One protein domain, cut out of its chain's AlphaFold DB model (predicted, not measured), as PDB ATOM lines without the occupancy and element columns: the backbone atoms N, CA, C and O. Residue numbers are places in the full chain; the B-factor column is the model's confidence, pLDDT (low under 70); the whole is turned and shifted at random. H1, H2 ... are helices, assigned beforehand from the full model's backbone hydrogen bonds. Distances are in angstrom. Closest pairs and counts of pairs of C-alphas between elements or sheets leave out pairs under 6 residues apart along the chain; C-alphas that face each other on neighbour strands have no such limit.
ATOM      1  N   MET A  85     -25.861 -10.569   0.990       80.38
ATOM      2  CA  MET A  85     -24.547 -10.732   0.350       80.38
ATOM      3  C   MET A  85     -23.699 -11.815   1.027       80.38
ATOM      4  O   MET A  85     -23.001 -12.563   0.345       80.38
ATOM      5  N   SER A  86     -23.831 -11.972   2.347       82.69
ATOM      6  CA  SER A  86     -23.198 -13.055   3.111       82.69
ATOM      7  C   SER A  86     -23.614 -14.451   2.642       82.69
ATOM      8  O   SER A  86     -22.797 -15.367   2.669       82.69
ATOM      9  N   TRP A  87     -24.855 -14.617   2.176       85.69
ATOM     10  CA  TRP A  87     -25.336 -15.857   1.568       85.69
ATOM     11  C   TRP A  87     -24.878 -15.979   0.111       85.69
ATOM     12  O   TRP A  87     -24.422 -17.040  -0.304       85.69
ATOM     13  N   ALA A  88     -24.955 -14.893  -0.663       85.31
ATOM     14  CA  ALA A  88     -24.632 -14.909  -2.088       85.31
ATOM     15  C   ALA A  88     -23.151 -15.239  -2.357       85.31
ATOM     16  O   ALA A  88     -22.853 -15.999  -3.273       85.31
ATOM     17  N   ILE A  89     -22.228 -14.737  -1.529       85.88
ATOM     18  CA  ILE A  89     -20.775 -14.964  -1.665       85.88
ATOM     19  C   ILE A  89     -20.372 -16.434  -1.438       85.88
ATOM     20  O   ILE A  89     -19.299 -16.846  -1.876       85.88
ATOM     21  N   LEU A  90     -21.225 -17.249  -0.804       86.81
ATOM     22  CA  LEU A  90     -20.972 -18.687  -0.636       86.81
ATOM     23  C   LEU A  90     -20.916 -19.430  -1.978       86.81
ATOM     24  O   LEU A  90     -20.321 -20.503  -2.063       86.81
ATOM     25  N   TYR A  91     -21.523 -18.866  -3.024       88.62
ATOM     26  CA  TYR A  91     -21.524 -19.433  -4.364       88.62
ATOM     27  C   TYR A  91     -20.336 -18.911  -5.171       88.62
ATOM     28  O   TYR A  91     -20.142 -17.705  -5.321       88.62
ATOM     29  N   GLU A  92     -19.573 -19.836  -5.753       89.81
ATOM     30  CA  GLU A  92     -18.355 -19.534  -6.515       89.81
ATOM     31  C   GLU A  92     -18.597 -18.522  -7.641       89.81
ATOM     32  O   GLU A  92     -17.825 -17.586  -7.802       89.81
ATOM     33  N   GLN A  93     -19.713 -18.647  -8.362       88.38
ATOM     34  CA  GLN A  93     -20.076 -17.737  -9.453       88.38
ATOM     35  C   GLN A  93     -20.148 -16.274  -8.996       88.38
ATOM     36  O   GLN A  93     -19.648 -15.376  -9.671       88.38
ATOM     37  N   VAL A  94     -20.754 -16.039  -7.829       85.31
ATOM     38  CA  VAL A  94     -20.903 -14.696  -7.260       85.31
ATOM     39  C   VAL A  94     -19.555 -14.187  -6.773       85.31
ATOM     40  O   VAL A  94     -19.190 -13.046  -7.047       85.31
ATOM     41  N   ARG A  95     -18.791 -15.039  -6.084       87.50
ATOM     42  CA  ARG A  95     -17.459 -14.693  -5.591       87.50
ATOM     43  C   ARG A  95     -16.522 -14.288  -6.727       87.50
ATOM     44  O   ARG A  95     -15.926 -13.219  -6.654       87.50
ATOM     45  N   THR A  96     -16.440 -15.095  -7.781       90.06
ATOM     46  CA  THR A  96     -15.587 -14.822  -8.943       90.06
ATOM     47  C   THR A  96     -15.987 -13.521  -9.626       90.06
ATOM     48  O   THR A  96     -15.123 -12.689  -9.881       90.06
ATOM     49  N   GLY A  97     -17.287 -13.279  -9.829       86.56
ATOM     50  CA  GLY A  97     -17.759 -12.019 -10.405       86.56
ATOM     51  C   GLY A  97     -17.397 -10.797  -9.551       86.56
ATOM     52  O   GLY A  97     -16.956  -9.780 -10.081       86.56
ATOM     53  N   ILE A  98     -17.517 -10.890  -8.222       85.38
ATOM     54  CA  ILE A  98     -17.105  -9.808  -7.313       85.38
ATOM     55  C   ILE A  98     -15.592  -9.586  -7.374       85.38
ATOM     56  O   ILE A  98     -15.142  -8.441  -7.407       85.38
ATOM     57  N   ASP A  99     -14.799 -10.655  -7.392       86.62
ATOM     58  CA  ASP A  99     -13.342 -10.561  -7.454       86.62
ATOM     59  C   ASP A  99     -12.867  -9.973  -8.794       86.62
ATOM     60  O   ASP A  99     -11.942  -9.159  -8.818       86.62
ATOM     61  N   GLU A 100     -13.529 -10.304  -9.903       87.69
ATOM     62  CA  GLU A 100     -13.302  -9.677 -11.210       87.69
ATOM     63  C   GLU A 100     -13.634  -8.185 -11.192       87.69
ATOM     64  O   GLU A 100     -12.805  -7.371 -11.604       87.69
ATOM     65  N   LEU A 101     -14.795  -7.805 -10.652       82.56
ATOM     66  CA  LEU A 101     -15.188  -6.400 -10.515       82.56
ATOM     67  C   LEU A 101     -14.195  -5.623  -9.644       82.56
ATOM     68  O   LEU A 101     -13.787  -4.522  -9.998       82.56
ATOM     69  N   ARG A 102     -13.728  -6.213  -8.538       83.56
ATOM     70  CA  ARG A 102     -12.702  -5.606  -7.675       83.56
ATOM     71  C   ARG A 102     -11.378  -5.389  -8.400       83.56
ATOM     72  O   ARG A 102     -10.720  -4.380  -8.167       83.56
ATOM     73  N   ARG A 103     -10.975  -6.321  -9.267       83.75
ATOM     74  CA  ARG A 103      -9.747  -6.197 -10.070       83.75
ATOM     75  C   ARG A 103      -9.883  -5.144 -11.161       83.75
ATOM     76  O   ARG A 103      -8.927  -4.417 -11.424       83.75
ATOM     77  N   LEU A 104     -11.048  -5.084 -11.799       82.62
ATOM     78  CA  LEU A 104     -11.298  -4.206 -12.937       82.62
ATOM     79  C   LEU A 104     -11.688  -2.785 -12.537       82.62
ATOM     80  O   LEU A 104     -11.502  -1.914 -13.376       82.62
ATOM     81  N   TRP A 105     -12.074  -2.560 -11.273       76.12
ATOM     82  CA  TRP A 105     -12.558  -1.298 -10.686       76.12
ATOM     83  C   TRP A 105     -11.833  -0.015 -11.137       76.12
ATOM     84  O   TRP A 105     -12.415   1.069 -11.187       76.12
ATOM     85  N   LYS A 106     -10.532  -0.100 -11.442       80.31
ATOM     86  CA  LYS A 106      -9.724   1.031 -11.927       80.31
ATOM     87  C   LYS A 106      -9.726   1.146 -13.459       80.31
ATOM     88  O   LYS A 106      -8.724   1.546 -14.054       80.31
ATOM     89  N   SER A 107     -10.813   0.776 -14.128       83.25
ATOM     90  CA  SER A 107     -10.930   0.945 -15.575       83.25
ATOM     91  C   SER A 107     -11.244   2.402 -15.936       83.25
ATOM     92  O   SER A 107     -11.872   3.134 -15.172       83.25
ATOM     93  N   ALA A 108     -10.834   2.847 -17.130       83.06
ATOM     94  CA  ALA A 108     -11.116   4.210 -17.594       83.06
ATOM     95  C   ALA A 108     -12.627   4.525 -17.595       83.06
ATOM     96  O   ALA A 108     -13.035   5.606 -17.183       83.06
ATOM     97  N   LYS A 109     -13.451   3.536 -17.971       81.50
ATOM     98  CA  LYS A 109     -14.916   3.643 -17.983       81.50
ATOM     99  C   LYS A 109     -15.507   3.809 -16.586       81.50
ATOM    100  O   LYS A 109     -16.453   4.570 -16.408       81.50
ATOM    101  N   GLU A 110     -14.976   3.105 -15.590       77.50
ATOM    102  CA  GLU A 110     -15.445   3.247 -14.209       77.50
ATOM    103  C   GLU A 110     -15.024   4.579 -13.603       77.50
ATOM    104  O   GLU A 110     -15.825   5.195 -12.910       77.50
ATOM    105  N   ILE A 111     -13.825   5.073 -13.920       82.81
ATOM    106  CA  ILE A 111     -13.389   6.414 -13.507       82.81
ATOM    107  C   ILE A 111     -14.302   7.489 -14.112       82.81
ATOM    108  O   ILE A 111     -14.696   8.420 -13.411       82.81
ATOM    109  N   GLU A 112     -14.663   7.376 -15.392       85.38
ATOM    110  CA  GLU A 112     -15.636   8.275 -16.028       85.38
ATOM    111  C   GLU A 112     -17.007   8.194 -15.355       85.38
ATOM    112  O   GLU A 112     -17.564   9.221 -14.969       85.38
ATOM    113  N   ARG A 113     -17.513   6.980 -15.111       81.88
ATOM    114  CA  ARG A 113     -18.776   6.767 -14.396       81.88
ATOM    115  C   ARG A 113     -18.745   7.355 -12.983       81.88
ATOM    116  O   ARG A 113     -19.723   7.969 -12.565       81.88
ATOM    117  N   LEU A 114     -17.637   7.206 -12.261       80.69
ATOM    118  CA  LEU A 114     -17.459   7.768 -10.924       80.69
ATOM    119  C   LEU A 114     -17.483   9.299 -10.965       80.69
ATOM    120  O   LEU A 114     -18.175   9.915 -10.161       80.69
ATOM    121  N   LYS A 115     -16.800   9.917 -11.938       82.31
ATOM    122  CA  LYS A 115     -16.850  11.372 -12.160       82.31
ATOM    123  C   LYS A 115     -18.263  11.850 -12.486       82.31
ATOM    124  O   LYS A 115     -18.699  12.865 -11.953       82.31
ATOM    125  N   GLU A 116     -19.004  11.124 -13.323       82.88
ATOM    126  CA  GLU A 116     -20.407  11.445 -13.598       82.88
ATOM    127  C   GLU A 116     -21.278  11.374 -12.342       82.88
ATOM    128  O   GLU A 116     -22.141  12.231 -12.149       82.88
ATOM    129  N   GLN A 117     -21.088  10.357 -11.499       77.00
ATOM    130  CA  GLN A 117     -21.829  10.233 -10.245       77.00
ATOM    131  C   GLN A 117     -21.469  11.351  -9.267       77.00
ATOM    132  O   GLN A 117     -22.380  11.950  -8.702       77.00
ATOM    133  N   LEU A 118     -20.182  11.690  -9.156       77.56
ATOM    134  CA  LEU A 118     -19.690  12.800  -8.341       77.56
ATOM    135  C   LEU A 118     -20.272  14.146  -8.798       77.56
ATOM    136  O   LEU A 118     -20.660  14.958  -7.972       77.56
ATOM    137  N   ASN A 119     -20.401  14.368 -10.108       78.94
ATOM    138  CA  ASN A 119     -21.015  15.585 -10.648       78.94
ATOM    139  C   ASN A 119     -22.541  15.632 -10.429       78.94
ATOM    140  O   ASN A 119     -23.121  16.713 -10.341       78.94
ATOM    141  N   LYS A 120     -23.211  14.470 -10.373       73.94
ATOM    142  CA  LYS A 120     -24.660  14.356 -10.119       73.94
ATOM    143  C   LYS A 120     -25.004  14.564  -8.646       73.94
ATOM    144  O   LYS A 120     -26.029  15.182  -8.351       73.94
ATOM    145  N   SER A 121     -24.180  14.062  -7.728       66.88
ATOM    146  CA  SER A 121     -24.237  14.458  -6.324       66.88
ATOM    147  C   SER A 121     -23.734  15.893  -6.248       66.88
ATOM    148  O   SER A 121     -22.531  16.101  -6.198       66.88
ATOM    149  N   LYS A 122     -24.624  16.889  -6.335       60.78
ATOM    150  CA  LYS A 122     -24.249  18.302  -6.160       60.78
ATOM    151  C   LYS A 122     -23.300  18.391  -4.959       60.78
ATOM    152  O   LYS A 122     -23.741  18.119  -3.848       60.78
ATOM    153  N   LEU A 123     -22.019  18.674  -5.202       56.38
ATOM    154  CA  LEU A 123     -21.033  18.883  -4.149       56.38
ATOM    155  C   LEU A 123     -21.521  20.102  -3.368       56.38
ATOM    156  O   LEU A 123     -21.449  21.223  -3.865       56.38
ATOM    157  N   ILE A 124     -22.119  19.865  -2.207       52.22
ATOM    158  CA  ILE A 124     -22.443  20.922  -1.261       52.22
ATOM    159  C   ILE A 124     -21.220  20.983  -0.350       52.22
ATOM    160  O   ILE A 124     -20.984  20.041   0.396       52.22
ATOM    161  N   ASP A 125     -20.417  22.027  -0.556       51.00
ATOM    162  CA  ASP A 125     -19.372  22.589   0.307       51.00
ATOM    163  C   ASP A 125     -18.631  21.625   1.250       51.00
ATOM    164  O   ASP A 125     -19.180  21.167   2.244       51.00
ATOM    165  N   GLU A 126     -17.345  21.389   0.956       54.09
ATOM    166  CA  GLU A 126     -16.291  20.869   1.860       54.09
ATOM    167  C   GLU A 126     -16.592  19.602   2.694       54.09
ATOM    168  O   GLU A 126     -15.779  19.205   3.528       54.09
ATOM    169  N   ALA A 127     -17.703  18.910   2.452       58.06
ATOM    170  CA  ALA A 127     -18.046  17.662   3.115       58.06
ATOM    171  C   ALA A 127     -17.509  16.458   2.328       58.06
ATOM    172  O   ALA A 127     -17.658  16.372   1.106       58.06
ATOM    173  N   GLU A 128     -16.904  15.496   3.028       60.84
ATOM    174  CA  GLU A 128     -16.559  14.194   2.457       60.84
ATOM    175  C   GLU A 128     -17.833  13.513   1.924       60.84
ATOM    176  O   GLU A 128     -18.726  13.131   2.681       60.84
ATOM    177  N   VAL A 129     -17.942  13.383   0.597       59.72
ATOM    178  CA  VAL A 129     -19.067  12.692  -0.046       59.72
ATOM    179  C   VAL A 129     -18.761  11.198  -0.095       59.72
ATOM    180  O   VAL A 129     -17.918  10.741  -0.868       59.72
ATOM    181  N   PHE A 130     -19.477  10.422   0.714       57.47
ATOM    182  CA  PHE A 130     -19.397   8.965   0.702       57.47
ATOM    183  C   PHE A 130     -20.171   8.406  -0.497       57.47
ATOM    184  O   PHE A 130     -21.398   8.455  -0.548       57.47
ATOM    185  N   ILE A 131     -19.452   7.860  -1.480       59.03
ATOM    186  CA  ILE A 131     -20.039   7.227  -2.667       59.03
ATOM    187  C   ILE A 131     -19.922   5.709  -2.527       59.03
ATOM    188  O   ILE A 131     -18.821   5.175  -2.413       59.03
ATOM    189  N   GLY A 132     -21.054   5.003  -2.579       54.34
ATOM    190  CA  GLY A 132     -21.078   3.546  -2.743       54.34
ATOM    191  C   GLY A 132     -20.884   2.707  -1.476       54.34
ATOM    192  O   GLY A 132     -20.627   1.511  -1.602       54.34
ATOM    193  N   TYR A 133     -21.012   3.279  -0.274       49.69
ATOM    194  CA  TYR A 133     -21.028   2.497   0.975       49.69
ATOM    195  C   TYR A 133     -22.430   1.976   1.331       49.69
ATOM    196  O   TYR A 133     -23.395   2.293   0.638       49.69
ATOM    197  N   SER A 134     -22.512   1.159   2.387       48.25
ATOM    198  CA  SER A 134     -23.644   0.339   2.872       48.25
ATOM    199  C   SER A 134     -25.053   0.940   2.822       48.25
ATOM    200  O   SER A 134     -25.997   0.170   2.795       48.25
ATOM    201  N   GLU A 135     -25.228   2.261   2.758       43.69
ATOM    202  CA  GLU A 135     -26.542   2.903   2.558       43.69
ATOM    203  C   GLU A 135     -27.042   2.864   1.098       43.69
ATOM    204  O   GLU A 135     -28.227   3.043   0.822       43.69
ATOM    205  N   SER A 136     -26.142   2.611   0.143       43.84
ATOM    206  CA  SER A 136     -26.457   2.436  -1.287       43.84
ATOM    207  C   SER A 136     -27.124   1.086  -1.562       43.84
ATOM    208  O   SER A 136     -27.800   0.897  -2.575       43.84
ATOM    209  N   VAL A 137     -26.899   0.131  -0.662       52.09
ATOM    210  CA  VAL A 137     -27.613  -1.137  -0.599       52.09
ATOM    211  C   VAL A 137     -28.692  -0.926   0.453       52.09
ATOM    212  O   VAL A 137     -28.404  -0.459   1.544       52.09
ATOM    213  N   ARG A 138     -29.956  -1.215   0.142       49.19
ATOM    214  CA  ARG A 138     -31.028  -1.132   1.144       49.19
ATOM    215  C   ARG A 138     -30.909  -2.309   2.115       49.19
ATOM    216  O   ARG A 138     -31.697  -3.243   2.051       49.19
ATOM    217  N   GLU A 139     -29.877  -2.306   2.947       44.56
ATOM    218  CA  GLU A 139     -29.712  -3.242   4.056       44.56
ATOM    219  C   GLU A 139     -30.409  -2.639   5.286       44.56
ATOM    220  O   GLU A 139     -30.109  -1.517   5.691       44.56
ATOM    221  N   HIS A 140     -31.397  -3.362   5.820       45.31
ATOM    222  CA  HIS A 140     -32.032  -3.094   7.114       45.31
ATOM    223  C   HIS A 140     -31.469  -4.046   8.169       45.31
ATOM    224  O   HIS A 140     -31.212  -5.226   7.818       45.31
TER     225      HIS A 140
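What this domain is: This is residues 85 to 140 of the 140 residues of an uncharacterized protein of Raoultella terrigena (UniProt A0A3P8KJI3). Look for an open V of two helices, H2 and H3, joined at its point by a tight link; tiny H1 turns in beyond the far end of H2, and an unnamed tail, residues 121 to 140, folds back from H3 over the V's mouth. The 56 printed residues include three named helices, H1, H2, H3 in chain order, and no named strand; the class is all helix. The whole is loose, radius of gyration of the C-alphas 14.5 A, and flat, spanning 42 by 32 by 14 A.

How they stand to each other: Start at H2, residues 92 to 104; H3, residues 108 to 120, is apart from it. H1, residues 85 to 88, is close to H2 but not clearly touching: the closest C-alphas, of Ala 88 and Val 94, are 6.4 A apart. H1 and H3 are apart. In H2 and H3 every O i to N i+4 pair is within hydrogen-bond range; H1 is too short for such a pair.

Where its parts are: Find C-alpha 92 at (-18.355, -19.534, -6.515); H2 runs 18.1 A from there. H3 runs 18.5 A to C-alpha 120 at (-24.660, 14.356, -10.119). H1 spans 4.8 A.

The domain as a whole: The C-alphas farthest apart, of Glu 92 and Asp 125, are 42.7 A apart. The printed part has no cut, and both links are tight. Residues 121 to 140 have pLDDT under 70.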